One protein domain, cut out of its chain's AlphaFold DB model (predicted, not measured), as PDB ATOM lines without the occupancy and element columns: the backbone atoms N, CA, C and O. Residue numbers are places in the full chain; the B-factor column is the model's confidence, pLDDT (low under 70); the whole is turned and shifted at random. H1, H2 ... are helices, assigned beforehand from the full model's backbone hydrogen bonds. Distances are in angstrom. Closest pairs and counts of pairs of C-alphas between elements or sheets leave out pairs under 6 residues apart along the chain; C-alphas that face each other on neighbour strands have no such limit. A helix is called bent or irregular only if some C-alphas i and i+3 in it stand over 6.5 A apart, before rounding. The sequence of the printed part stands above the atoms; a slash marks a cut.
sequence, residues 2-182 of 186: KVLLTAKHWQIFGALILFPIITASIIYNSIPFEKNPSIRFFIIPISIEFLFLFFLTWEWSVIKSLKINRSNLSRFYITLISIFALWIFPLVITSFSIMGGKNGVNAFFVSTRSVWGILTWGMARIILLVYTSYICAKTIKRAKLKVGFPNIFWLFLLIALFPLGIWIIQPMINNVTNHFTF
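This is residues 2 to 182 of the 186 residues of an uncharacterized protein of Marinilabilia rubra (UniProt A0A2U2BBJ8). Long helices run lengthwise in a splayed, elongated array: H3 runs through the middle, H2 folds back along one side of it, and H4 and H5, end to end, make the other side with H6. H6 meets H3 near one end of the array, where H1, H7 and H8 gather, while H5 and H6 turn round at the far end as a helical hairpin. The printed part has 181 residues with eight named helices, H1 to H8 in chain order, and no named strand; its class is all helix. It is loose, with a radius of gyration of the C-alphas of 19.7 A and spans of 66 by 34 by 25 A.

Start at H1, residues 2 to 6, which touches H3, residues 37 to 65, closest at the C-alphas of Leu 5 and Val 62, 7.1 A apart. H2, residues 9 to 30, has a kink of 27 degrees near residue 17; it touches H3 as a helical hairpin at a shallow tilt of 13 degrees, closest at C-alphas 20 and 47, 5.9 A apart. H4, residues 73 to 85, is near H6, residues 107 to 142, and meets H5, residues 88 to 103, only through their link. H5 touches residues 107 to 118 of H6 alone, opposite ways at a shallow tilt of 19 degrees; the closest C-alphas, 101 and 107, are 6.3 A apart. Residues 129 to 140 of H6 alone touch H3, closest at C-alphas 136 and 63, 5.7 A apart. H3, H5 and H6 form an up and down bundle, each running against the one before. H6 and H7, residues 152 to 160, form a helical hairpin at a steep tilt of 45 degrees, with C-alphas 137 and 156 closest at 5.2 A. H8, residues 164 to 182, touches H7, H2 and H1, closest at C-alphas 165 and 158, 4.2 A apart, 167 and 9, 5.2 A apart, and 174 and 6, 5.5 A apart. The helix packing is part aligned, part crossed. Every O i to N i+4 pair is within hydrogen-bond range in H1, H4 and H7; the counts are 16 of 18 in H2, 23 of 25 in H3, 10 of 12 in H5, 30 of 32 in H6 and 12 of 15 in H8.

Find C-alpha 2 at (43.321, -4.364, -45.356), where H1 begins. H2 is 30.5 A long, H3 43.2 A and H5 23.0 A. From C-alpha 107 at (15.366, -39.921, -26.403), H6 runs 52.0 A. H8 spans 29.0 A and ends at C-alpha 182, (49.206, 2.428, -55.682); it is only just irregular, with C-alphas 168 and 171 6.6 A apart.

The C-alphas farthest apart, of Gly 104 and Phe 182, are 66.8 A apart. The printed part has no cut and no long link. Its mean pLDDT is 75.5; look for values under 70 at residue 2 and residues 67 to 114, 144 to 149 and 179 to 182.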
ATOM      1  N   LYS A   2      42.057  -4.309 -44.587       66.25
ATOM      2  CA  LYS A   2      43.321  -4.364 -45.356       66.25
ATOM      3  C   LYS A   2      44.335  -5.349 -44.756       66.25
ATOM      4  O   LYS A   2      44.876  -6.152 -45.496       66.25
ATOM      5  N   VAL A   3      44.466  -5.365 -43.425       74.69
ATOM      6  CA  VAL A   3      45.366  -6.266 -42.674       74.69
ATOM      7  C   VAL A   3      45.211  -7.739 -43.072       74.69
ATOM      8  O   VAL A   3      46.206  -8.427 -43.249       74.69
ATOM      9  N   LEU A   4      43.976  -8.210 -43.265       76.25
ATOM     10  CA  LEU A   4      43.674  -9.617 -43.546       76.25
ATOM     11  C   LEU A   4      44.040 -10.011 -44.988       76.25
ATOM     12  O   LEU A   4      44.370 -11.158 -45.253       76.25
ATOM     13  N   LEU A   5      44.033  -9.044 -45.907       72.69
ATOM     14  CA  LEU A   5      44.398  -9.235 -47.313       72.69
ATOM     15  C   LEU A   5      45.850  -8.893 -47.620       72.69
ATOM     16  O   LEU A   5      46.317  -9.198 -48.702       72.69
ATOM     17  N   THR A   6      46.550  -8.223 -46.710       78.31
ATOM     18  CA  THR A   6      47.998  -8.002 -46.807       78.31
ATOM     19  C   THR A   6      48.783  -9.023 -45.991       78.31
ATOM     20  O   THR A   6      50.008  -9.069 -46.085       78.31
ATOM     21  N   ALA A   7      48.097  -9.829 -45.175       82.56
ATOM     22  CA  ALA A   7      48.715 -10.883 -44.390       82.56
ATOM     23  C   ALA A   7      49.402 -11.911 -45.298       82.56
ATOM     24  O   ALA A   7      48.968 -12.198 -46.422       82.56
ATOM     25  N   LYS A   8      50.507 -12.473 -44.803       86.50
ATOM     26  CA  LYS A   8      51.190 -13.571 -45.487       86.50
ATOM     27  C   LYS A   8      50.303 -14.815 -45.422       86.50
ATOM     28  O   LYS A   8      49.632 -15.054 -44.421       86.50
ATOM     29  N   HIS A   9      50.333 -15.634 -46.469       82.50
ATOM     30  CA  HIS A   9      49.534 -16.861 -46.560       82.50
ATOM     31  C   HIS A   9      49.720 -17.782 -45.339       82.50
ATOM     32  O   HIS A   9      48.739 -18.315 -44.831       82.50
ATOM     33  N   TRP A  10      50.939 -17.878 -44.792       85.25
ATOM     34  CA  TRP A  10      51.217 -18.667 -43.587       85.25
ATOM     35  C   TRP A  10      50.598 -18.080 -42.311       85.25
ATOM     36  O   TRP A  10      50.260 -18.836 -41.408       85.25
ATOM     37  N   GLN A  11      50.412 -16.756 -42.224       87.81
ATOM     38  CA  GLN A  11      49.744 -16.124 -41.078       87.81
ATOM     39  C   GLN A  11      48.255 -16.456 -41.088       87.81
ATOM     40  O   GLN A  11      47.693 -16.800 -40.054       87.81
ATOM     41  N   ILE A  12      47.634 -16.394 -42.268       84.81
ATOM     42  CA  ILE A  12      46.226 -16.753 -42.454       84.81
ATOM     43  C   ILE A  12      46.035 -18.245 -42.192       84.81
ATOM     44  O   ILE A  12      45.169 -18.613 -41.411       84.81
ATOM     45  N   PHE A  13      46.890 -19.097 -42.754       84.56
ATOM     46  CA  PHE A  13      46.868 -20.534 -42.496       84.56
ATOM     47  C   PHE A  13      47.105 -20.878 -41.023       84.56
ATOM     48  O   PHE A  13      46.400 -21.718 -40.478       84.56
ATOM     49  N   GLY A  14      48.061 -20.231 -40.355       85.56
ATOM     50  CA  GLY A  14      48.322 -20.449 -38.932       85.56
ATOM     51  C   GLY A  14      47.142 -20.022 -38.060       85.56
ATOM     52  O   GLY A  14      46.720 -20.774 -37.187       85.56
ATOM     53  N   ALA A  15      46.553 -18.859 -38.343       85.44
ATOM     54  CA  ALA A  15      45.344 -18.398 -37.662       85.44
ATOM     55  C   ALA A  15      44.137 -19.308 -37.926       85.44
ATOM     56  O   ALA A  15      43.260 -19.430 -37.075       85.44
ATOM     57  N   LEU A  16      44.092 -19.947 -39.095       81.50
ATOM     58  CA  LEU A  16      42.982 -20.792 -39.496       81.50
ATOM     59  C   LEU A  16      43.108 -22.218 -39.019       81.50
ATOM     60  O   LEU A  16      42.170 -22.727 -38.451       81.50
ATOM     61  N   ILE A  17      44.227 -22.884 -39.237       84.12
ATOM     62  CA  ILE A  17      44.357 -24.302 -38.907       84.12
ATOM     63  C   ILE A  17      44.988 -24.465 -37.542       84.12
ATOM     64  O   ILE A  17      44.434 -25.124 -36.666       84.12
ATOM     65  N   LEU A  18      46.166 -23.866 -37.366       85.81
ATOM     66  CA  LEU A  18      46.979 -24.138 -36.191       85.81
ATOM     67  C   LEU A  18      46.298 -23.603 -34.937       85.81
ATOM     68  O   LEU A  18      46.234 -24.318 -33.945       85.81
ATOM     69  N   PHE A  19      45.730 -22.397 -34.979       86.44
ATOM     70  CA  PHE A  19      45.098 -21.809 -33.803       86.44
ATOM     71  C   PHE A  19      43.885 -22.618 -33.299       86.44
ATOM     72  O   PHE A  19      43.902 -22.988 -32.122       86.44
ATOM     73  N   PRO A  20      42.877 -22.984 -34.117       83.19
ATOM     74  CA  PRO A  20      41.769 -23.825 -33.662       83.19
ATOM     75  C   PRO A  20      42.208 -25.216 -33.211       83.19
ATOM     76  O   PRO A  20      41.706 -25.692 -32.200       83.19
ATOM     77  N   ILE A  21      43.166 -25.851 -33.898       86.19
ATOM     78  CA  ILE A  21      43.671 -27.169 -33.487       86.19
ATOM     79  C   ILE A  21      44.372 -27.072 -32.132       86.19
ATOM     80  O   ILE A  21      44.025 -27.811 -31.218       86.19
ATOM     81  N   ILE A  22      45.312 -26.138 -31.973       89.38
ATOM     82  CA  ILE A  22      46.073 -25.966 -30.729       89.38
ATOM     83  C   ILE A  22      45.133 -25.615 -29.576       89.38
ATOM     84  O   ILE A  22      45.203 -26.236 -28.518       89.38
ATOM     85  N   THR A  23      44.223 -24.658 -29.771       85.06
ATOM     86  CA  THR A  23      43.262 -24.270 -28.728       85.06
ATOM     87  C   THR A  23      42.314 -25.413 -28.381       85.06
ATOM     88  O   THR A  23      42.154 -25.712 -27.200       85.06
ATOM     89  N   ALA A  24      41.755 -26.118 -29.369       83.50
ATOM     90  CA  ALA A  24      40.919 -27.289 -29.119       83.50
ATOM     91  C   ALA A  24      41.690 -28.382 -28.369       83.50
ATOM     92  O   ALA A  24      41.164 -28.927 -27.404       83.50
ATOM     93  N   SER A  25      42.945 -28.663 -28.741       86.81
ATOM     94  CA  SER A  25      43.799 -29.633 -28.049       86.81
ATOM     95  C   SER A  25      44.097 -29.225 -26.606       86.81
ATOM     96  O   SER A  25      44.013 -30.068 -25.715       86.81
ATOM     97  N   ILE A  26      44.416 -27.954 -26.346       89.19
ATOM     98  CA  ILE A  26      44.658 -27.454 -24.985       89.19
ATOM     99  C   ILE A  26      43.395 -27.615 -24.140       89.19
ATOM    100  O   ILE A  26      43.448 -28.219 -23.069       89.19
ATOM    101  N   ILE A  27      42.246 -27.138 -24.630       84.00
ATOM    102  CA  ILE A  27      40.994 -27.198 -23.869       84.00
ATOM    103  C   ILE A  27      40.593 -28.663 -23.642       84.00
ATOM    104  O   ILE A  27      40.275 -29.040 -22.513       84.00
ATOM    105  N   TYR A  28      40.683 -29.508 -24.673       83.25
ATOM    106  CA  TYR A  28      40.350 -30.930 -24.589       83.25
ATOM    107  C   TYR A  28      41.179 -31.667 -23.527       83.25
ATOM    108  O   TYR A  28      40.624 -32.438 -22.743       83.25
ATOM    109  N   ASN A  29      42.486 -31.396 -23.458       86.44
ATOM    110  CA  ASN A  29      43.381 -32.014 -22.477       86.44
ATOM    111  C   ASN A  29      43.266 -31.393 -21.073       86.44
ATOM    112  O   ASN A  29      43.521 -32.079 -20.088       86.44
ATOM    113  N   SER A  30      42.844 -30.130 -20.957       86.62
ATOM    114  CA  SER A  30      42.739 -29.424 -19.666       86.62
ATOM    115  C   SER A  30      41.546 -29.848 -18.796       86.62
ATOM    116  O   SER A  30      41.565 -29.658 -17.582       86.62
ATOM    117  N   ILE A  31      40.501 -30.426 -19.393       82.25
ATOM    118  CA  ILE A  31      39.261 -30.789 -18.692       82.25
ATOM    119  C   ILE A  31      39.243 -32.302 -18.502       82.25
ATOM    120  O   ILE A  31      39.074 -32.982 -19.507       82.25
ATOM    121  N   PRO A  32      39.356 -32.877 -17.291       81.94
ATOM    122  CA  PRO A  32      39.279 -34.328 -17.093       81.94
ATOM    123  C   PRO A  32      37.950 -34.888 -17.620       81.94
ATOM    124  O   PRO A  32      36.888 -34.360 -17.280       81.94
ATOM    125  N   PHE A  33      37.994 -35.946 -18.442       73.25
ATOM    126  CA  PHE A  33      36.802 -36.510 -19.102       73.25
ATOM    127  C   PHE A  33      35.709 -36.884 -18.097       73.25
ATOM    128  O   PHE A  33      34.536 -36.591 -18.306       73.25
ATOM    129  N   GLU A  34      36.126 -37.462 -16.975       76.62
ATOM    130  CA  GLU A  34      35.261 -37.969 -15.910       76.62
ATOM    131  C   GLU A  34      34.461 -36.868 -15.208       76.62
ATOM    132  O   GLU A  34      33.356 -37.116 -14.735       76.62
ATOM    133  N   LYS A  35      34.991 -35.638 -15.156       75.75
ATOM    134  CA  LYS A  35      34.344 -34.539 -14.428       75.75
ATOM    135  C   LYS A  35      33.265 -33.848 -15.254       75.75
ATOM    136  O   LYS A  35      32.263 -33.439 -14.686       75.75
ATOM    137  N   ASN A  36      33.468 -33.691 -16.565       73.00
ATOM    138  CA  ASN A  36      32.580 -32.898 -17.425       73.00
ATOM    139  C   ASN A  36      32.569 -33.397 -18.887       73.00
ATOM    140  O   ASN A  36      33.052 -32.693 -19.783       73.00
ATOM    141  N   PRO A  37      31.988 -34.579 -19.173       71.62
ATOM    142  CA  PRO A  37      31.963 -35.137 -20.528       71.62
ATOM    143  C   PRO A  37      31.220 -34.222 -21.509       71.62
ATOM    144  O   PRO A  37      31.659 -34.048 -22.645       71.62
ATOM    145  N   SER A  38      30.153 -33.554 -21.058       72.75
ATOM    146  CA  SER A  38      29.351 -32.637 -21.874       72.75
ATOM    147  C   SER A  38      30.183 -31.499 -22.468       72.75
ATOM    148  O   SER A  38      30.031 -31.197 -23.644       72.75
ATOM    149  N   ILE A  39      31.108 -30.910 -21.702       73.94
ATOM    150  CA  ILE A  39      31.922 -29.781 -22.178       73.94
ATOM    151  C   ILE A  39      32.827 -30.220 -23.334       73.94
ATOM    152  O   ILE A  39      32.928 -29.516 -24.338       73.94
ATOM    153  N   ARG A  40      33.425 -31.414 -23.246       70.81
ATOM    154  CA  ARG A  40      34.280 -31.953 -24.315       70.81
ATOM    155  C   ARG A  40      33.523 -32.172 -25.626       70.81
ATOM    156  O   ARG A  40      34.087 -31.917 -26.688       70.81
ATOM    157  N   PHE A  41      32.248 -32.562 -25.560       71.62
ATOM    158  CA  PHE A  41      31.389 -32.685 -26.742       71.62
ATOM    159  C   PHE A  41      31.083 -31.340 -27.421       71.62
ATOM    160  O   PHE A  41      30.796 -31.334 -28.614       71.62
ATOM    161  N   PHE A  42      31.190 -30.206 -26.716       74.62
ATOM    162  CA  PHE A  42      30.959 -28.877 -27.297       74.62
ATOM    163  C   PHE A  42      32.202 -28.250 -27.932       74.62
ATOM    164  O   PHE A  42      32.069 -27.480 -28.881       74.62
ATOM    165  N   ILE A  43      33.408 -28.591 -27.465       76.50
ATOM    166  CA  ILE A  43      34.657 -27.981 -27.959       76.50
ATOM    167  C   ILE A  43      34.825 -28.204 -29.464       76.50
ATOM    168  O   ILE A  43      35.127 -27.265 -30.199       76.50
ATOM    169  N   ILE A  44      34.601 -29.436 -29.931       75.19
ATOM    170  CA  ILE A  44      34.822 -29.791 -31.337       75.19
ATOM    171  C   ILE A  44      33.850 -29.025 -32.256       75.19
ATOM    172  O   ILE A  44      34.337 -28.300 -33.125       75.19
ATOM    173  N   PRO A  45      32.516 -29.063 -32.059       75.56
ATOM    174  CA  PRO A  45      31.589 -28.267 -32.865       75.56
ATOM    175  C   PRO A  45      31.870 -26.762 -32.831       75.56
ATOM    176  O   PRO A  45      31.840 -26.122 -33.878       75.56
ATOM    177  N   ILE A  46      32.194 -26.199 -31.660       78.19
ATOM    178  CA  ILE A  46      32.514 -24.768 -31.523       78.19
ATOM    179  C   ILE A  46      33.776 -24.412 -32.321       78.19
ATOM    180  O   ILE A  46      33.812 -23.379 -32.989       78.19
ATOM    181  N   SER A  47      34.800 -25.268 -32.302       79.06
ATOM    182  CA  SER A  47      36.026 -25.039 -33.077       79.06
ATOM    183  C   SER A  47      35.779 -25.075 -34.593       79.06
ATOM    184  O   SER A  47      36.277 -24.210 -35.317       79.06
ATOM    185  N   ILE A  48      34.948 -26.011 -35.070       80.44
ATOM    186  CA  ILE A  48      34.520 -26.099 -36.477       80.44
ATOM    187  C   ILE A  48      33.714 -24.856 -36.873       80.44
ATOM    188  O   ILE A  48      33.846 -24.349 -37.987       80.44
ATOM    189  N   GLU A  49      32.912 -24.327 -35.954       79.25
ATOM    190  CA  GLU A  49      32.127 -23.123 -36.194       79.25
ATOM    191  C   GLU A  49      32.996 -21.883 -36.356       79.25
ATOM    192  O   GLU A  49      32.832 -21.105 -37.297       79.25
ATOM    193  N   PHE A  50      33.967 -21.727 -35.463       81.12
ATOM    194  CA  PHE A  50      34.919 -20.633 -35.534       81.12
ATOM    195  C   PHE A  50      35.693 -20.645 -36.861       81.12
ATOM    196  O   PHE A  50      35.841 -19.606 -37.506       81.12
ATOM    197  N   LEU A  51      36.112 -21.835 -37.309       83.25
ATOM    198  CA  LEU A  51      36.734 -22.052 -38.616       83.25
ATOM    199  C   LEU A  51      35.844 -21.583 -39.774       83.25
ATOM    200  O   LEU A  51      36.301 -20.843 -40.648       83.25
ATOM    201  N   PHE A  52      34.573 -21.985 -39.764       83.81
ATOM    202  CA  PHE A  52      33.602 -21.630 -40.798       83.81
ATOM    203  C   PHE A  52      33.370 -20.114 -40.875       83.81
ATOM    204  O   PHE A  52      33.433 -19.528 -41.958       83.81
ATOM    205  N   LEU A  53      33.175 -19.448 -39.733       82.44
ATOM    206  CA  LEU A  53      32.990 -17.995 -39.681       82.44
ATOM    207  C   LEU A  53      34.220 -17.232 -40.137       82.44
ATOM    208  O   LEU A  53      34.102 -16.226 -40.843       82.44
ATOM    209  N   PHE A  54      35.405 -17.687 -39.732       84.00
ATOM    210  CA  PHE A  54      36.633 -17.054 -40.174       84.00
ATOM    211  C   PHE A  54      36.767 -17.177 -41.690       84.00
ATOM    212  O   PHE A  54      37.069 -16.181 -42.347       84.00
ATOM    213  N   PHE A  55      36.504 -18.358 -42.256       86.75
ATOM    214  CA  PHE A  55      36.556 -18.557 -43.701       86.75
ATOM    215  C   PHE A  55      35.612 -17.602 -44.443       86.75
ATOM    216  O   PHE A  55      36.053 -16.870 -45.330       86.75
ATOM    217  N   LEU A  56      34.355 -17.497 -44.011       85.56
ATOM    218  CA  LEU A  56      33.406 -16.559 -44.614       85.56
ATOM    219  C   LEU A  56      33.819 -15.093 -44.416       85.56
ATOM    220  O   LEU A  56      33.612 -14.255 -45.294       85.56
ATOM    221  N   THR A  57      34.439 -14.762 -43.281       84.69
ATOM    222  CA  THR A  57      34.992 -13.423 -43.018       84.69
ATOM    223  C   THR A  57      36.156 -13.104 -43.957       84.69
ATOM    224  O   THR A  57      36.292 -11.966 -44.426       84.69
ATOM    225  N   TRP A  58      36.989 -14.100 -44.263       88.38
ATOM    226  CA  TRP A  58      38.049 -13.987 -45.257       88.38
ATOM    227  C   TRP A  58      37.461 -13.758 -46.653       88.38
ATOM    228  O   TRP A  58      37.798 -12.754 -47.283       88.38
ATOM    229  N   GLU A  59      36.511 -14.584 -47.104       86.88
ATOM    230  CA  GLU A  59      35.854 -14.418 -48.410       86.88
ATOM    231  C   GLU A  59      35.169 -13.053 -48.530       86.88
ATOM    232  O   GLU A  59      35.336 -12.339 -49.521       86.88
ATOM    233  N   TRP A  60      34.458 -12.629 -47.482       84.75
ATOM    234  CA  TRP A  60      33.850 -11.305 -47.414       84.75
ATOM    235  C   TRP A  60      34.888 -10.189 -47.546       84.75
ATOM    236  O   TRP A  60      34.656  -9.191 -48.235       84.75
ATOM    237  N   SER A  61      36.056 -10.362 -46.924       84.81
ATOM    238  CA  SER A  61      37.152  -9.403 -47.029       84.81
ATOM    239  C   SER A  61      37.653  -9.276 -48.461       84.81
ATOM    240  O   SER A  61      37.827  -8.145 -48.928       84.81
ATOM    241  N   VAL A  62      37.807 -10.395 -49.173       85.81
ATOM    242  CA  VAL A  62      38.182 -10.420 -50.593       85.81
ATOM    243  C   VAL A  62      37.129  -9.704 -51.440       85.81
ATOM    244  O   VAL A  62      37.456  -8.753 -52.156       85.81
ATOM    245  N   ILE A  63      35.857 -10.096 -51.301       83.88
ATOM    246  CA  ILE A  63      34.733  -9.541 -52.070       83.88
ATOM    247  C   ILE A  63      34.644  -8.020 -51.888       83.88
ATOM    248  O   ILE A  63      34.531  -7.267 -52.858       83.88
ATOM    249  N   LYS A  64      34.735  -7.547 -50.641       81.06
ATOM    250  CA  LYS A  64      34.614  -6.123 -50.310       81.06
ATOM    251  C   LYS A  64      35.806  -5.300 -50.795       81.06
ATOM    252  O   LYS A  64      35.627  -4.174 -51.258       81.06
ATOM    253  N   SER A  65      37.020  -5.828 -50.672       78.38
ATOM    254  CA  SER A  65      38.237  -5.044 -50.916       78.38
ATOM    255  C   SER A  65      38.591  -4.932 -52.390       78.38
ATOM    256  O   SER A  65      39.134  -3.910 -52.800       78.38
ATOM    257  N   LEU A  66      38.205  -5.924 -53.194       76.50
ATOM    258  CA  LEU A  66      38.358  -5.881 -54.646       76.50
ATOM    259  C   LEU A  66      37.241  -5.073 -55.348       76.50
ATOM    260  O   LEU A  66      37.244  -4.976 -56.566       76.50
ATOM    261  N   LYS A  67      36.319  -4.443 -54.591       68.12
ATOM    262  CA  LYS A  67      35.404  -3.347 -55.003       68.12
ATOM    263  C   LYS A  67      34.593  -3.545 -56.306       68.12
ATOM    264  O   LYS A  67      34.187  -2.563 -56.919       68.12
ATOM    265  N   ILE A  68      34.283  -4.774 -56.722       58.69
ATOM    266  CA  ILE A  68      33.692  -5.031 -58.055       58.69
ATOM    267  C   ILE A  68      32.159  -4.902 -58.147       58.69
ATOM    268  O   ILE A  68      31.625  -4.861 -59.250       58.69
ATOM    269  N   ASN A  69      31.419  -4.776 -57.044       52.06
ATOM    270  CA  ASN A  69      30.043  -4.259 -57.075       52.06
ATOM    271  C   ASN A  69      29.570  -3.965 -55.650       52.06
ATOM    272  O   ASN A  69      29.673  -4.829 -54.785       52.06
ATOM    273  N   ARG A  70      29.069  -2.752 -55.383       55.81
ATOM    274  CA  ARG A  70      28.618  -2.351 -54.033       55.81
ATOM    275  C   ARG A  70      27.181  -2.762 -53.711       55.81
ATOM    276  O   ARG A  70      26.812  -2.768 -52.537       55.81
ATOM    277  N   SER A  71      26.361  -3.089 -54.706       50.47
ATOM    278  CA  SER A  71      24.947  -3.375 -54.471       50.47
ATOM    279  C   SER A  71      24.759  -4.763 -53.836       50.47
ATOM    280  O   SER A  71      25.157  -5.782 -54.391       50.47
ATOM    281  N   ASN A  72      24.145  -4.774 -52.647       61.25
ATOM    282  CA  ASN A  72      23.747  -5.924 -51.813       61.25
ATOM    283  C   ASN A  72      24.799  -6.616 -50.918       61.25
ATOM    284  O   ASN A  72      24.465  -7.603 -50.263       61.25
ATOM    285  N   LEU A  73      26.010  -6.068 -50.751       61.44
ATOM    286  CA  LEU A  73      27.005  -6.612 -49.799       61.44
ATOM    287  C   LEU A  73      26.564  -6.552 -48.320       61.44
ATOM    288  O   LEU A  73      27.022  -7.352 -47.507       61.44
ATOM    289  N   SER A  74      25.685  -5.613 -47.959       63.47
ATOM    290  CA  SER A  74      25.108  -5.528 -46.610       63.47
ATOM    291  C   SER A  74      24.141  -6.677 -46.328       63.47
ATOM    292  O   SER A  74      24.182  -7.253 -45.245       63.47
ATOM    293  N   ARG A  75      23.330  -7.071 -47.321       66.12
ATOM    294  CA  ARG A  75      22.416  -8.218 -47.207       66.12
ATOM    295  C   ARG A  75      23.190  -9.513 -47.013       66.12
ATOM    296  O   ARG A  75      22.813 -10.308 -46.172       66.12
ATOM    297  N   PHE A  76      24.312  -9.671 -47.712       68.19
ATOM    298  CA  PHE A  76      25.216 -10.807 -47.537       68.19
ATOM    299  C   PHE A  76      25.709 -10.951 -46.090       68.19
ATOM    300  O   PHE A  76      25.661 -12.042 -45.534       68.19
ATOM    301  N   TYR A  77      26.131  -9.847 -45.464       67.12
ATOM    302  CA  TYR A  77      26.610  -9.846 -44.078       67.12
ATOM    303  C   TYR A  77      25.487 -10.123 -43.067       67.12
ATOM    304  O   TYR A  77      25.684 -10.869 -42.113       67.12
ATOM    305  N   ILE A  78      24.289  -9.578 -43.309       68.12
ATOM    306  CA  ILE A  78      23.097  -9.868 -42.502       68.12
ATOM    307  C   ILE A  78      22.724 -11.348 -42.621       68.12
ATOM    308  O   ILE A  78      22.510 -11.989 -41.604       68.12
ATOM    309  N   THR A  79      22.722 -11.923 -43.826       68.75
ATOM    310  CA  THR A  79      22.489 -13.361 -44.031       68.75
ATOM    311  C   THR A  79      23.519 -14.205 -43.279       68.75
ATOM    312  O   THR A  79      23.153 -15.185 -42.644       68.75
ATOM    313  N   LEU A  80      24.787 -13.795 -43.280       68.00
ATOM    314  CA  LEU A  80      25.878 -14.433 -42.539       68.00
ATOM    315  C   LEU A  80      25.649 -14.435 -41.018       68.00
ATOM    316  O   LEU A  80      25.760 -15.478 -40.376       68.00
ATOM    317  N   ILE A  81      25.277 -13.282 -40.453       68.38
ATOM    318  CA  ILE A  81      24.955 -13.145 -39.025       68.38
ATOM    319  C   ILE A  81      23.687 -13.915 -38.671       68.38
ATOM    320  O   ILE A  81      23.665 -14.598 -37.655       68.38
ATOM    321  N   SER A  82      22.640 -13.843 -39.495       66.69
ATOM    322  CA  SER A  82      21.399 -14.591 -39.276       66.69
ATOM    323  C   SER A  82      21.654 -16.094 -39.283       66.69
ATOM    324  O   SER A  82      21.093 -16.820 -38.469       66.69
ATOM    325  N   ILE A  83      22.550 -16.559 -40.157       67.94
ATOM    326  CA  ILE A  83      22.976 -17.955 -40.198       67.94
ATOM    327  C   ILE A  83      23.704 -18.328 -38.902       67.94
ATOM    328  O   ILE A  83      23.406 -19.373 -38.340       67.94
ATOM    329  N   PHE A  84      24.575 -17.467 -38.372       66.19
ATOM    330  CA  PHE A  84      25.229 -17.685 -37.076       66.19
ATOM    331  C   PHE A  84      24.262 -17.604 -35.877       66.19
ATOM    332  O   PHE A  84      24.351 -18.395 -34.946       66.19
ATOM    333  N   ALA A  85      23.285 -16.700 -35.886       63.94
ATOM    334  CA  ALA A  85      22.279 -16.614 -34.826       63.94
ATOM    335  C   ALA A  85      21.409 -17.882 -34.767       63.94
ATOM    336  O   ALA A  85      21.081 -18.373 -33.685       63.94
ATOM    337  N   LEU A  86      21.111 -18.470 -35.928       63.66
ATOM    338  CA  LEU A  86      20.411 -19.748 -36.036       63.66
ATOM    339  C   LEU A  86      21.249 -20.943 -35.524       63.66
ATOM    340  O   LEU A  86      20.667 -21.990 -35.258       63.66
ATOM    341  N   TRP A  87      22.567 -20.798 -35.292       63.56
ATOM    342  CA  TRP A  87      23.443 -21.841 -34.710       63.56
ATOM    343  C   TRP A  87      23.300 -22.061 -33.221       63.56
ATOM    344  O   TRP A  87      23.558 -23.165 -32.734       63.56
ATOM    345  N   ILE A  88      22.883 -21.032 -32.487       61.47
ATOM    346  CA  ILE A  88      22.564 -21.218 -31.076       61.47
ATOM    347  C   ILE A  88      21.472 -22.287 -30.958       61.47
ATOM    348  O   ILE A  88      21.510 -23.093 -30.040       61.47
ATOM    349  N   PHE A  89      20.576 -22.399 -31.941       61.72
ATOM    350  CA  PHE A  89      19.424 -23.287 -31.864       61.72
ATOM    351  C   PHE A  89      19.785 -24.789 -31.810       61.72
ATOM    352  O   PHE A  89      19.361 -25.441 -30.857       61.72
ATOM    353  N   PRO A  90      20.602 -25.378 -32.713       61.06
ATOM    354  CA  PRO A  90      20.986 -26.791 -32.606       61.06
ATOM    355  C   PRO A  90      21.913 -27.102 -31.422       61.06
ATOM    356  O   PRO A  90      21.785 -28.169 -30.823       61.06
ATOM    357  N   LEU A  91      22.821 -26.190 -31.049       64.06
ATOM    358  CA  LEU A  91      23.675 -26.342 -29.858       64.06
ATOM    359  C   LEU A  91      22.847 -26.306 -28.564       64.06
ATOM    360  O   LEU A  91      23.081 -27.089 -27.644       64.06
ATOM    361  N   VAL A  92      21.825 -25.450 -28.517       62.03
ATOM    362  CA  VAL A  92      20.840 -25.393 -27.431       62.03
ATOM    363  C   VAL A  92      19.969 -26.652 -27.427       62.03
ATOM    364  O   VAL A  92      19.822 -27.290 -26.394       62.03
ATOM    365  N   ILE A  93      19.460 -27.103 -28.574       62.62
ATOM    366  CA  ILE A  93      18.645 -28.328 -28.641       62.62
ATOM    367  C   ILE A  93      19.452 -29.552 -28.200       62.62
ATOM    368  O   ILE A  93      18.966 -30.347 -27.399       62.62
ATOM    369  N   THR A  94      20.686 -29.712 -28.676       61.09
ATOM    370  CA  THR A  94      21.542 -30.847 -28.295       61.09
ATOM    371  C   THR A  94      21.947 -30.793 -26.821       61.09
ATOM    372  O   THR A  94      21.918 -31.829 -26.157       61.09
ATOM    373  N   SER A  95      22.218 -29.609 -26.260       59.66
ATOM    374  CA  SER A  95      22.462 -29.448 -24.816       59.66
ATOM    375  C   SER A  95      21.229 -29.775 -23.967       59.66
ATOM    376  O   SER A  95      21.346 -30.553 -23.020       59.66
ATOM    377  N   PHE A  96      20.039 -29.302 -24.350       56.88
ATOM    378  CA  PHE A  96      18.780 -29.684 -23.698       56.88
ATOM    379  C   PHE A  96      18.492 -31.187 -23.809       56.88
ATOM    380  O   PHE A  96      17.989 -31.784 -22.863       56.88
ATOM    381  N   SER A  97      18.858 -31.822 -24.924       59.34
ATOM    382  CA  SER A  97      18.652 -33.260 -25.153       59.34
ATOM    383  C   SER A  97      19.573 -34.127 -24.291       59.34
ATOM    384  O   SER A  97      19.128 -35.107 -23.697       59.34
ATOM    385  N   ILE A  98      20.851 -33.748 -24.174       59.25
ATOM    386  CA  ILE A  98      21.841 -34.444 -23.337       59.25
ATOM    387  C   ILE A  98      21.516 -34.262 -21.846       59.25
ATOM    388  O   ILE A  98      21.673 -35.198 -21.064       59.25
ATOM    389  N   MET A  99      21.019 -33.085 -21.443       56.38
ATOM    390  CA  MET A  99      20.551 -32.849 -20.071       56.38
ATOM    391  C   MET A  99      19.224 -33.567 -19.777       56.38
ATOM    392  O   MET A  99      19.068 -34.132 -18.697       56.38
ATOM    393  N   GLY A 100      18.294 -33.600 -20.738       53.97
ATOM    394  CA  GLY A 100      16.980 -34.237 -20.611       53.97
ATOM    395  C   GLY A 100      17.008 -35.769 -20.641       53.97
ATOM    396  O   GLY A 100      16.139 -36.403 -20.043       53.97
ATOM    397  N   GLY A 101      18.032 -36.380 -21.249       52.75
ATOM    398  CA  GLY A 101      18.237 -37.835 -21.251       52.75
ATOM    399  C   GLY A 101      18.445 -38.446 -19.858       52.75
ATOM    400  O   GLY A 101      18.208 -39.637 -19.677       52.75
ATOM    401  N   LYS A 102      18.801 -37.637 -18.849       52.84
ATOM    402  CA  LYS A 102      18.836 -38.067 -17.441       52.84
ATOM    403  C   LYS A 102      17.441 -38.247 -16.819       52.84
ATOM    404  O   LYS A 102      17.334 -38.922 -15.803       52.84
ATOM    405  N   ASN A 103      16.387 -37.707 -17.439       52.69
ATOM    406  CA  ASN A 103      15.024 -37.671 -16.890       52.69
ATOM    407  C   ASN A 103      14.020 -38.567 -17.647       52.69
ATOM    408  O   ASN A 103      12.814 -38.385 -17.511       52.69
ATOM    409  N   GLY A 104      14.481 -39.529 -18.455       49.78
ATOM    410  CA  GLY A 104      13.618 -40.584 -19.018       49.78
ATOM    411  C   GLY A 104      12.621 -40.155 -20.108       49.78
ATOM    412  O   GLY A 104      11.823 -40.974 -20.558       49.78
ATOM    413  N   VAL A 105      12.661 -38.909 -20.586       49.50
ATOM    414  CA  VAL A 105      11.761 -38.442 -21.652       49.50
ATOM    415  C   VAL A 105      12.320 -38.839 -23.023       49.50
ATOM    416  O   VAL A 105      13.269 -38.232 -23.509       49.50
ATOM    417  N   ASN A 106      11.727 -39.873 -23.631       50.22
ATOM    418  CA  ASN A 106      11.775 -40.255 -25.054       50.22
ATOM    419  C   ASN A 106      12.952 -39.693 -25.882       50.22
ATOM    420  O   ASN A 106      12.767 -38.889 -26.801       50.22
ATOM    421  N   ALA A 107      14.156 -40.211 -25.627       52.72
ATOM    422  CA  ALA A 107      15.366 -39.921 -26.403       52.72
ATOM    423  C   ALA A 107      15.196 -40.172 -27.922       52.72
ATOM    424  O   ALA A 107      15.873 -39.557 -28.745       52.72
ATOM    425  N   PHE A 108      14.243 -41.027 -28.313       44.81
ATOM    426  CA  PHE A 108      13.989 -41.406 -29.703       44.81
ATOM    427  C   PHE A 108      13.366 -40.282 -30.557       44.81
ATOM    428  O   PHE A 108      13.846 -40.016 -31.658       44.81
ATOM    429  N   PHE A 109      12.355 -39.560 -30.051       46.62
ATOM    430  CA  PHE A 109      11.694 -38.466 -30.793       46.62
ATOM    431  C   PHE A 109      12.563 -37.212 -30.912       46.62
ATOM    432  O   PHE A 109      12.460 -36.457 -31.880       46.62
ATOM    433  N   VAL A 110      13.444 -37.015 -29.934       55.84
ATOM    434  CA  VAL A 110      14.453 -35.963 -29.959       55.84
ATOM    435  C   VAL A 110      15.536 -36.282 -30.996       55.84
ATOM    436  O   VAL A 110      16.046 -35.361 -31.628       55.84
ATOM    437  N   SER A 111      15.826 -37.561 -31.270       65.88
ATOM    438  CA  SER A 111      16.880 -37.972 -32.210       65.88
ATOM    439  C   SER A 111      16.546 -37.726 -33.689       65.88
ATOM    440  O   SER A 111      17.368 -37.190 -34.420       65.88
ATOM    441  N   THR A 112      15.334 -38.032 -34.163       65.62
ATOM    442  CA  THR A 112      15.034 -37.958 -35.608       65.62
ATOM    443  C   THR A 112      14.819 -36.528 -36.096       65.62
ATOM    444  O   THR A 112      15.330 -36.152 -37.150       65.62
ATOM    445  N   ARG A 113      14.115 -35.691 -35.320       66.75
ATOM    446  CA  ARG A 113      13.934 -34.266 -35.651       66.75
ATOM    447  C   ARG A 113      15.235 -33.475 -35.546       66.75
ATOM    448  O   ARG A 113      15.470 -32.600 -36.376       66.75
ATOM    449  N   SER A 114      16.086 -33.784 -34.565       69.19
ATOM    450  CA  SER A 114      17.399 -33.138 -34.448       69.19
ATOM    451  C   SER A 114      18.330 -33.542 -35.589       69.19
ATOM    452  O   SER A 114      18.976 -32.669 -36.159       69.19
ATOM    453  N   VAL A 115      18.330 -34.814 -36.004       72.38
ATOM    454  CA  VAL A 115      19.095 -35.281 -37.173       72.38
ATOM    455  C   VAL A 115      18.650 -34.571 -38.451       72.38
ATOM    456  O   VAL A 115      19.498 -34.047 -39.173       72.38
ATOM    457  N   TRP A 116      17.343 -34.476 -38.712       73.94
ATOM    458  CA  TRP A 116      16.831 -33.723 -39.864       73.94
ATOM    459  C   TRP A 116      17.200 -32.240 -39.800       73.94
ATOM    460  O   TRP A 116      17.647 -31.683 -40.799       73.94
ATOM    461  N   GLY A 117      17.087 -31.617 -38.624       73.31
ATOM    462  CA  GLY A 117      17.510 -30.233 -38.412       73.31
ATOM    463  C   GLY A 117      18.992 -30.023 -38.728       73.31
ATOM    464  O   GLY A 117      19.329 -29.108 -39.473       73.31
ATOM    465  N   ILE A 118      19.867 -30.903 -38.234       74.56
ATOM    466  CA  ILE A 118      21.311 -30.872 -38.510       74.56
ATOM    467  C   ILE A 118      21.586 -31.072 -40.005       74.56
ATOM    468  O   ILE A 118      22.418 -30.362 -40.566       74.56
ATOM    469  N   LEU A 119      20.882 -31.998 -40.662       79.00
ATOM    470  CA  LEU A 119      21.075 -32.300 -42.080       79.00
ATOM    471  C   LEU A 119      20.655 -31.133 -42.980       79.00
ATOM    472  O   LEU A 119      21.461 -30.659 -43.781       79.00
ATOM    473  N   THR A 120      19.418 -30.645 -42.841       77.94
ATOM    474  CA  THR A 120      18.907 -29.493 -43.606       77.94
ATOM    475  C   THR A 120      19.809 -28.284 -43.412       77.94
ATOM    476  O   THR A 120      20.135 -27.563 -44.357       77.94
ATOM    477  N   TRP A 121      20.273 -28.100 -42.182       75.50
ATOM    478  CA  TRP A 121      21.174 -27.028 -41.848       75.50
ATOM    479  C   TRP A 121      22.570 -27.194 -42.477       75.50
ATOM    480  O   TRP A 121      23.113 -26.253 -43.060       75.50
ATOM    481  N   GLY A 122      23.152 -28.394 -42.414       78.75
ATOM    482  CA  GLY A 122      24.414 -28.720 -43.078       78.75
ATOM    483  C   GLY A 122      24.347 -28.472 -44.586       78.75
ATOM    484  O   GLY A 122      25.265 -27.890 -45.159       78.75
ATOM    485  N   MET A 123      23.219 -28.802 -45.217       80.56
ATOM    486  CA  MET A 123      22.984 -28.506 -46.633       80.56
ATOM    487  C   MET A 123      22.934 -27.000 -46.906       80.56
ATOM    488  O   MET A 123      23.583 -26.531 -47.841       80.56
ATOM    489  N   ALA A 124      22.251 -26.217 -46.064       80.06
ATOM    490  CA  ALA A 124      22.230 -24.758 -46.188       80.06
ATOM    491  C   ALA A 124      23.645 -24.148 -46.118       80.06
ATOM    492  O   ALA A 124      23.955 -23.215 -46.860       80.06
ATOM    493  N   ARG A 125      24.530 -24.711 -45.284       80.19
ATOM    494  CA  ARG A 125      25.943 -24.298 -45.199       80.19
ATOM    495  C   ARG A 125      26.717 -24.576 -46.463       80.19
ATOM    496  O   ARG A 125      27.445 -23.706 -46.919       80.19
ATOM    497  N   ILE A 126      26.569 -25.778 -47.008       84.38
ATOM    498  CA  ILE A 126      27.251 -26.164 -48.241       84.38
ATOM    499  C   ILE A 126      26.799 -25.247 -49.377       84.38
ATOM    500  O   ILE A 126      27.637 -24.716 -50.098       84.38
ATOM    501  N   ILE A 127      25.494 -24.978 -49.487       83.75
ATOM    502  CA  ILE A 127      24.945 -24.053 -50.487       83.75
ATOM    503  C   ILE A 127      25.530 -22.647 -50.310       83.75
ATOM    504  O   ILE A 127      25.974 -22.042 -51.287       83.75
ATOM    505  N   LEU A 128      25.564 -22.134 -49.075       83.56
ATOM    506  CA  LEU A 128      26.164 -20.837 -48.771       83.56
ATOM    507  C   LEU A 128      27.640 -20.810 -49.176       83.56
ATOM    508  O   LEU A 128      28.056 -19.896 -49.883       83.56
ATOM    509  N   LEU A 129      28.417 -21.810 -48.766       85.25
ATOM    510  CA  LEU A 129      29.845 -21.912 -49.052       85.25
ATOM    511  C   LEU A 129      30.098 -21.953 -50.563       85.25
ATOM    512  O   LEU A 129      30.861 -21.155 -51.088       85.25
ATOM    513  N   VAL A 130      29.359 -22.780 -51.300       88.19
ATOM    514  CA  VAL A 130      29.456 -22.835 -52.765       88.19
ATOM    515  C   VAL A 130      29.133 -21.476 -53.396       88.19
ATOM    516  O   VAL A 130      29.865 -20.993 -54.261       88.19
ATOM    517  N   TYR A 131      28.057 -20.823 -52.957       85.88
ATOM    518  CA  TYR A 131      27.643 -19.527 -53.491       85.88
ATOM    519  C   TYR A 131      28.673 -18.418 -53.217       85.88
ATOM    520  O   TYR A 131      29.046 -17.658 -54.115       85.88
ATOM    521  N   THR A 132      29.151 -18.338 -51.977       85.31
ATOM    522  CA  THR A 132      30.122 -17.342 -51.502       85.31
ATOM    523  C   THR A 132      31.487 -17.532 -52.162       85.31
ATOM    524  O   THR A 132      32.015 -16.574 -52.737       85.31
ATOM    525  N   SER A 133      31.985 -18.767 -52.235       89.69
ATOM    526  CA  SER A 133      33.218 -19.113 -52.943       89.69
ATOM    527  C   SER A 133      33.131 -18.812 -54.439       89.69
ATOM    528  O   SER A 133      34.082 -18.285 -55.020       89.69
ATOM    529  N   TYR A 134      31.984 -19.060 -55.085       89.38
ATOM    530  CA  TYR A 134      31.779 -18.703 -56.495       89.38
ATOM    531  C   TYR A 134      31.843 -17.185 -56.719       89.38
ATOM    532  O   TYR A 134      32.512 -16.711 -57.646       89.38
ATOM    533  N   ILE A 135      31.188 -16.395 -55.862       86.81
ATOM    534  CA  ILE A 135      31.255 -14.929 -55.930       86.81
ATOM    535  C   ILE A 135      32.681 -14.444 -55.688       86.81
ATOM    536  O   ILE A 135      33.156 -13.559 -56.408       86.81
ATOM    537  N   CYS A 136      33.372 -15.022 -54.710       88.12
ATOM    538  CA  CYS A 136      34.758 -14.706 -54.404       88.12
ATOM    539  C   CYS A 136      35.658 -14.977 -55.625       88.12
ATOM    540  O   CYS A 136      36.331 -14.063 -56.105       88.12
ATOM    541  N   ALA A 137      35.560 -16.162 -56.239       90.00
ATOM    542  CA  ALA A 137      36.288 -16.524 -57.460       90.00
ATOM    543  C   ALA A 137      36.011 -15.557 -58.624       90.00
ATOM    544  O   ALA A 137      36.933 -15.084 -59.298       90.00
ATOM    545  N   LYS A 138      34.738 -15.206 -58.844       86.88
ATOM    546  CA  LYS A 138      34.328 -14.235 -59.869       86.88
ATOM    547  C   LYS A 138      34.908 -12.847 -59.598       86.88
ATOM    548  O   LYS A 138      35.301 -12.161 -60.541       86.88
ATOM    549  N   THR A 139      34.971 -12.445 -58.331       86.62
ATOM    550  CA  THR A 139      35.547 -11.166 -57.904       86.62
ATOM    551  C   THR A 139      37.049 -11.137 -58.170       86.62
ATOM    552  O   THR A 139      37.526 -10.208 -58.818       86.62
ATOM    553  N   ILE A 140      37.779 -12.180 -57.771       86.88
ATOM    554  CA  ILE A 140      39.221 -12.298 -58.025       86.88
ATOM    555  C   ILE A 140      39.508 -12.246 -59.530       86.88
ATOM    556  O   ILE A 140      40.336 -11.450 -59.967       86.88
ATOM    557  N   LYS A 141      38.779 -13.017 -60.352       85.56
ATOM    558  CA  LYS A 141      38.986 -13.014 -61.810       85.56
ATOM    559  C   LYS A 141      38.706 -11.648 -62.445       85.56
ATOM    560  O   LYS A 141      39.425 -11.220 -63.346       85.56
ATOM    561  N   ARG A 142      37.652 -10.958 -62.000       83.06
ATOM    562  CA  ARG A 142      37.275  -9.630 -62.514       83.06
ATOM    563  C   ARG A 142      38.266  -8.536 -62.138       83.06
ATOM    564  O   ARG A 142      38.373  -7.568 -62.882       83.06
ATOM    565  N   ALA A 143      39.021  -8.705 -61.056       81.88
ATOM    566  CA  ALA A 143      40.042  -7.760 -60.615       81.88
ATOM    567  C   ALA A 143      41.264  -7.661 -61.563       81.88
ATOM    568  O   ALA A 143      42.251  -7.030 -61.208       81.88
ATOM    569  N   LYS A 144      41.177  -8.248 -62.773       64.12
ATOM    570  CA  LYS A 144      42.158  -8.223 -63.871       64.12
ATOM    571  C   LYS A 144      43.587  -8.450 -63.390       64.12
ATOM    572  O   LYS A 144      44.426  -7.555 -63.375       64.12
ATOM    573  N   LEU A 145      43.889  -9.706 -63.102       58.00
ATOM    574  CA  LEU A 145      45.269 -10.166 -63.093       58.00
ATOM    575  C   LEU A 145      45.760 -10.262 -64.540       58.00
ATOM    576  O   LEU A 145      45.195 -10.998 -65.344       58.00
ATOM    577  N   LYS A 146      46.793  -9.483 -64.877       53.34
ATOM    578  CA  LYS A 146      47.399  -9.413 -66.220       53.34
ATOM    579  C   LYS A 146      48.122 -10.702 -66.655       53.34
ATOM    580  O   LYS A 146      48.653 -10.744 -67.755       53.34
ATOM    581  N   VAL A 147      48.159 -11.744 -65.824       52.09
ATOM    582  CA  VAL A 147      48.985 -12.944 -66.034       52.09
ATOM    583  C   VAL A 147      48.093 -14.180 -65.974       52.09
ATOM    584  O   VAL A 147      47.216 -14.220 -65.116       52.09
ATOM    585  N   GLY A 148      48.299 -15.134 -66.893       61.12
ATOM    586  CA  GLY A 148      47.455 -16.305 -67.189       61.12
ATOM    587  C   GLY A 148      46.781 -16.943 -65.977       61.12
ATOM    588  O   GLY A 148      47.300 -17.876 -65.372       61.12
ATOM    589  N   PHE A 149      45.617 -16.411 -65.616       65.38
ATOM    590  CA  PHE A 149      44.933 -16.812 -64.402       65.38
ATOM    591  C   PHE A 149      44.110 -18.072 -64.663       65.38
ATOM    592  O   PHE A 149      43.528 -18.199 -65.749       65.38
ATOM    593  N   PRO A 150      43.997 -18.978 -63.676       72.12
ATOM    594  CA  PRO A 150      43.105 -20.114 -63.796       72.12
ATOM    595  C   PRO A 150      41.688 -19.648 -64.149       72.12
ATOM    596  O   PRO A 150      41.250 -18.548 -63.782       72.12
ATOM    597  N   ASN A 151      40.947 -20.478 -64.884       86.25
ATOM    598  CA  ASN A 151      39.540 -20.200 -65.153       86.25
ATOM    599  C   ASN A 151      38.749 -20.053 -63.823       86.25
ATOM    600  O   ASN A 151      39.229 -20.397 -62.741       86.25
ATOM    601  N   ILE A 152      37.519 -19.523 -63.886       88.62
ATOM    602  CA  ILE A 152      36.699 -19.295 -62.671       88.62
ATOM    603  C   ILE A 152      36.524 -20.597 -61.885       88.62
ATOM    604  O   ILE A 152      36.518 -20.564 -60.662       88.62
ATOM    605  N   PHE A 153      36.404 -21.720 -62.593       89.94
ATOM    606  CA  PHE A 153      36.222 -23.038 -62.004       89.94
ATOM    607  C   PHE A 153      37.399 -23.440 -61.107       89.94
ATOM    608  O   PHE A 153      37.183 -23.828 -59.966       89.94
ATOM    609  N   TRP A 154      38.639 -23.264 -61.566       89.94
ATOM    610  CA  TRP A 154      39.829 -23.549 -60.764       89.94
ATOM    611  C   TRP A 154      39.957 -22.623 -59.558       89.94
ATOM    612  O   TRP A 154      40.301 -23.085 -58.475       89.94
ATOM    613  N   LEU A 155      39.644 -21.332 -59.714       89.88
ATOM    614  CA  LEU A 155      39.614 -20.414 -58.572       89.88
ATOM    615  C   LEU A 155      38.559 -20.819 -57.549       89.88
ATOM    616  O   LEU A 155      38.842 -20.825 -56.359       89.88
ATOM    617  N   PHE A 156      37.363 -21.173 -58.010       92.31
ATOM    618  CA  PHE A 156      36.306 -21.681 -57.150       92.31
ATOM    619  C   PHE A 156      36.760 -22.935 -56.402       92.31
ATOM    620  O   PHE A 156      36.621 -22.986 -55.186       92.31
ATOM    621  N   LEU A 157      37.357 -23.904 -57.103       91.88
ATOM    622  CA  LEU A 157      37.831 -25.145 -56.499       91.88
ATOM    623  C   LEU A 157      38.932 -24.889 -55.465       91.88
ATOM    624  O   LEU A 157      38.894 -25.459 -54.383       91.88
ATOM    625  N   LEU A 158      39.883 -23.999 -55.758       91.06
ATOM    626  CA  LEU A 158      40.919 -23.604 -54.805       91.06
ATOM    627  C   LEU A 158      40.308 -22.927 -53.564       91.06
ATOM    628  O   LEU A 158      40.663 -23.273 -52.444       91.06
ATOM    629  N   ILE A 159      39.354 -22.008 -53.726       91.00
ATOM    630  CA  ILE A 159      38.677 -21.388 -52.575       91.00
ATOM    631  C   ILE A 159      37.903 -22.442 -51.767       91.00
ATOM    632  O   ILE A 159      38.003 -22.456 -50.545       91.00
ATOM    633  N   ALA A 160      37.191 -23.351 -52.440       87.81
ATOM    634  CA  ALA A 160      36.406 -24.410 -51.809       87.81
ATOM    635  C   ALA A 160      37.274 -25.468 -51.101       87.81
ATOM    636  O   ALA A 160      36.866 -25.999 -50.074       87.81
ATOM    637  N   LEU A 161      38.492 -25.729 -51.592       87.44
ATOM    638  CA  LEU A 161      39.519 -26.557 -50.938       87.44
ATOM    639  C   LEU A 161      40.231 -25.809 -49.804       87.44
ATOM    640  O   LEU A 161      41.421 -26.009 -49.532       87.44
ATOM    641  N   PHE A 162      39.508 -24.913 -49.143       81.69
ATOM    642  CA  PHE A 162      39.947 -24.292 -47.920       81.69
ATOM    643  C   PHE A 162      40.389 -25.361 -46.917       81.69
ATOM    644  O   PHE A 162      39.713 -26.380 -46.763       81.69
ATOM    645  N   PRO A 163      41.485 -25.136 -46.178       80.44
ATOM    646  CA  PRO A 163      42.371 -23.960 -46.172       80.44
ATOM    647  C   PRO A 163      43.525 -24.022 -47.187       80.44
ATOM    648  O   PRO A 163      44.205 -23.015 -47.402       80.44
ATOM    649  N   LEU A 164      43.749 -25.174 -47.826       84.06
ATOM    650  CA  LEU A 164      44.875 -25.400 -48.738       84.06
ATOM    651  C   LEU A 164      44.862 -24.437 -49.924       84.06
ATOM    652  O   LEU A 164      45.892 -23.854 -50.252       84.06
ATOM    653  N   GLY A 165      43.712 -24.203 -50.553       84.88
ATOM    654  CA  GLY A 165      43.703 -23.307 -51.705       84.88
ATOM    655  C   GLY A 165      43.829 -21.821 -51.353       84.88
ATOM    656  O   GLY A 165      44.307 -21.062 -52.195       84.88
ATOM    657  N   ILE A 166      43.562 -21.395 -50.107       84.00
ATOM    658  CA  ILE A 166      43.940 -20.040 -49.660       84.00
ATOM    659  C   ILE A 166      45.455 -19.872 -49.669       84.00
ATOM    660  O   ILE A 166      45.936 -18.800 -50.030       84.00
ATOM    661  N   TRP A 167      46.217 -20.913 -49.326       86.69
ATOM    662  CA  TRP A 167      47.679 -20.848 -49.358       86.69
ATOM    663  C   TRP A 167      48.200 -20.425 -50.738       86.69
ATOM    664  O   TRP A 167      49.114 -19.609 -50.843       86.69
ATOM    665  N   ILE A 168      47.564 -20.940 -51.794       87.50
ATOM    666  CA  ILE A 168      47.900 -20.655 -53.192       87.50
ATOM    667  C   ILE A 168      47.317 -19.309 -53.642       87.50
ATOM    668  O   ILE A 168      47.992 -18.536 -54.320       87.50
ATOM    669  N   ILE A 169      46.073 -19.006 -53.265       88.19
ATOM    670  CA  ILE A 169      45.355 -17.811 -53.725       88.19
ATOM    671  C   ILE A 169      45.848 -16.534 -53.041       88.19
ATOM    672  O   ILE A 169      45.897 -15.475 -53.672       88.19
ATOM    673  N   GLN A 170      46.209 -16.595 -51.759       88.50
ATOM    674  CA  GLN A 170      46.513 -15.405 -50.968       88.50
ATOM    675  C   GLN A 170      47.662 -14.564 -51.556       88.50
ATOM    676  O   GLN A 170      47.467 -13.359 -51.702       88.50
ATOM    677  N   PRO A 171      48.819 -15.126 -51.972       86.38
ATOM    678  CA  PRO A 171      49.862 -14.348 -52.648       86.38
ATOM    679  C   PRO A 171      49.342 -13.595 -53.879       86.38
ATOM    680  O   PRO A 171      49.729 -12.454 -54.127       86.38
ATOM    681  N   MET A 172      48.415 -14.205 -54.622       84.69
ATOM    682  CA  MET A 172      47.820 -13.588 -55.803       84.69
ATOM    683  C   MET A 172      46.932 -12.399 -55.415       84.69
ATOM    684  O   MET A 172      47.022 -11.334 -56.023       84.69
ATOM    685  N   ILE A 173      46.108 -12.555 -54.375       85.50
ATOM    686  CA  ILE A 173      45.266 -11.478 -53.836       85.50
ATOM    687  C   ILE A 173      46.122 -10.320 -53.312       85.50
ATOM    688  O   ILE A 173      45.788  -9.159 -53.564       85.50
ATOM    689  N   ASN A 174      47.235 -10.607 -52.632       85.75
ATOM    690  CA  ASN A 174      48.146  -9.586 -52.116       85.75
ATOM    691  C   ASN A 174      48.701  -8.721 -53.264       85.75
ATOM    692  O   ASN A 174      48.675  -7.494 -53.175       85.75
ATOM    693  N   ASN A 175      49.122  -9.344 -54.372       82.31
ATOM    694  CA  ASN A 175      49.634  -8.633 -55.551       82.31
ATOM    695  C   ASN A 175      48.589  -7.686 -56.159       82.31
ATOM    696  O   ASN A 175      48.888  -6.531 -56.462       82.31
ATOM    697  N   VAL A 176      47.346  -8.155 -56.288       79.25
ATOM    698  CA  VAL A 176      46.225  -7.353 -56.805       79.25
ATOM    699  C   VAL A 176      45.914  -6.182 -55.880       79.25
ATOM    700  O   VAL A 176      45.774  -5.043 -56.324       79.25
ATOM    701  N   THR A 177      45.832  -6.455 -54.581       76.75
ATOM    702  CA  THR A 177      45.499  -5.449 -53.569       76.75
ATOM    703  C   THR A 177      46.547  -4.338 -53.534       76.75
ATOM    704  O   THR A 177      46.179  -3.163 -53.502       76.75
ATOM    705  N   ASN A 178      47.832  -4.698 -53.621       74.75
ATOM    706  CA  ASN A 178      48.935  -3.742 -53.682       74.75
ATOM    707  C   ASN A 178      48.822  -2.837 -54.919       74.75
ATOM    708  O   ASN A 178      48.895  -1.614 -54.788       74.75
ATOM    709  N   HIS A 179      48.540  -3.401 -56.098       69.62
ATOM    710  CA  HIS A 179      48.338  -2.619 -57.325       69.62
ATOM    711  C   HIS A 179      47.212  -1.581 -57.200       69.62
ATOM    712  O   HIS A 179      47.401  -0.420 -57.563       69.62
ATOM    713  N   PHE A 180      46.061  -1.959 -56.633       66.38
ATOM    714  CA  PHE A 180      44.954  -1.020 -56.411       66.38
ATOM    715  C   PHE A 180      45.282   0.066 -55.380       66.38
ATOM    716  O   PHE A 180      44.777   1.186 -55.480       66.38
ATOM    717  N   THR A 181      46.117  -0.229 -54.379       61.25
ATOM    718  CA  THR A 181      46.550   0.798 -53.422       61.25
ATOM    719  C   THR A 181      47.500   1.829 -54.022       61.25
ATOM    720  O   THR A 181      47.429   2.979 -53.600       61.25
ATOM    721  N   PHE A 182      48.336   1.463 -54.999       58.00
ATOM    722  CA  PHE A 182      49.206   2.428 -55.682       58.00
ATOM    723  C   PHE A 182      48.414   3.339 -56.628       58.00
ATOM    724  O   PHE A 182      48.537   4.550 -56.536       58.00
TER     725      PHE A 182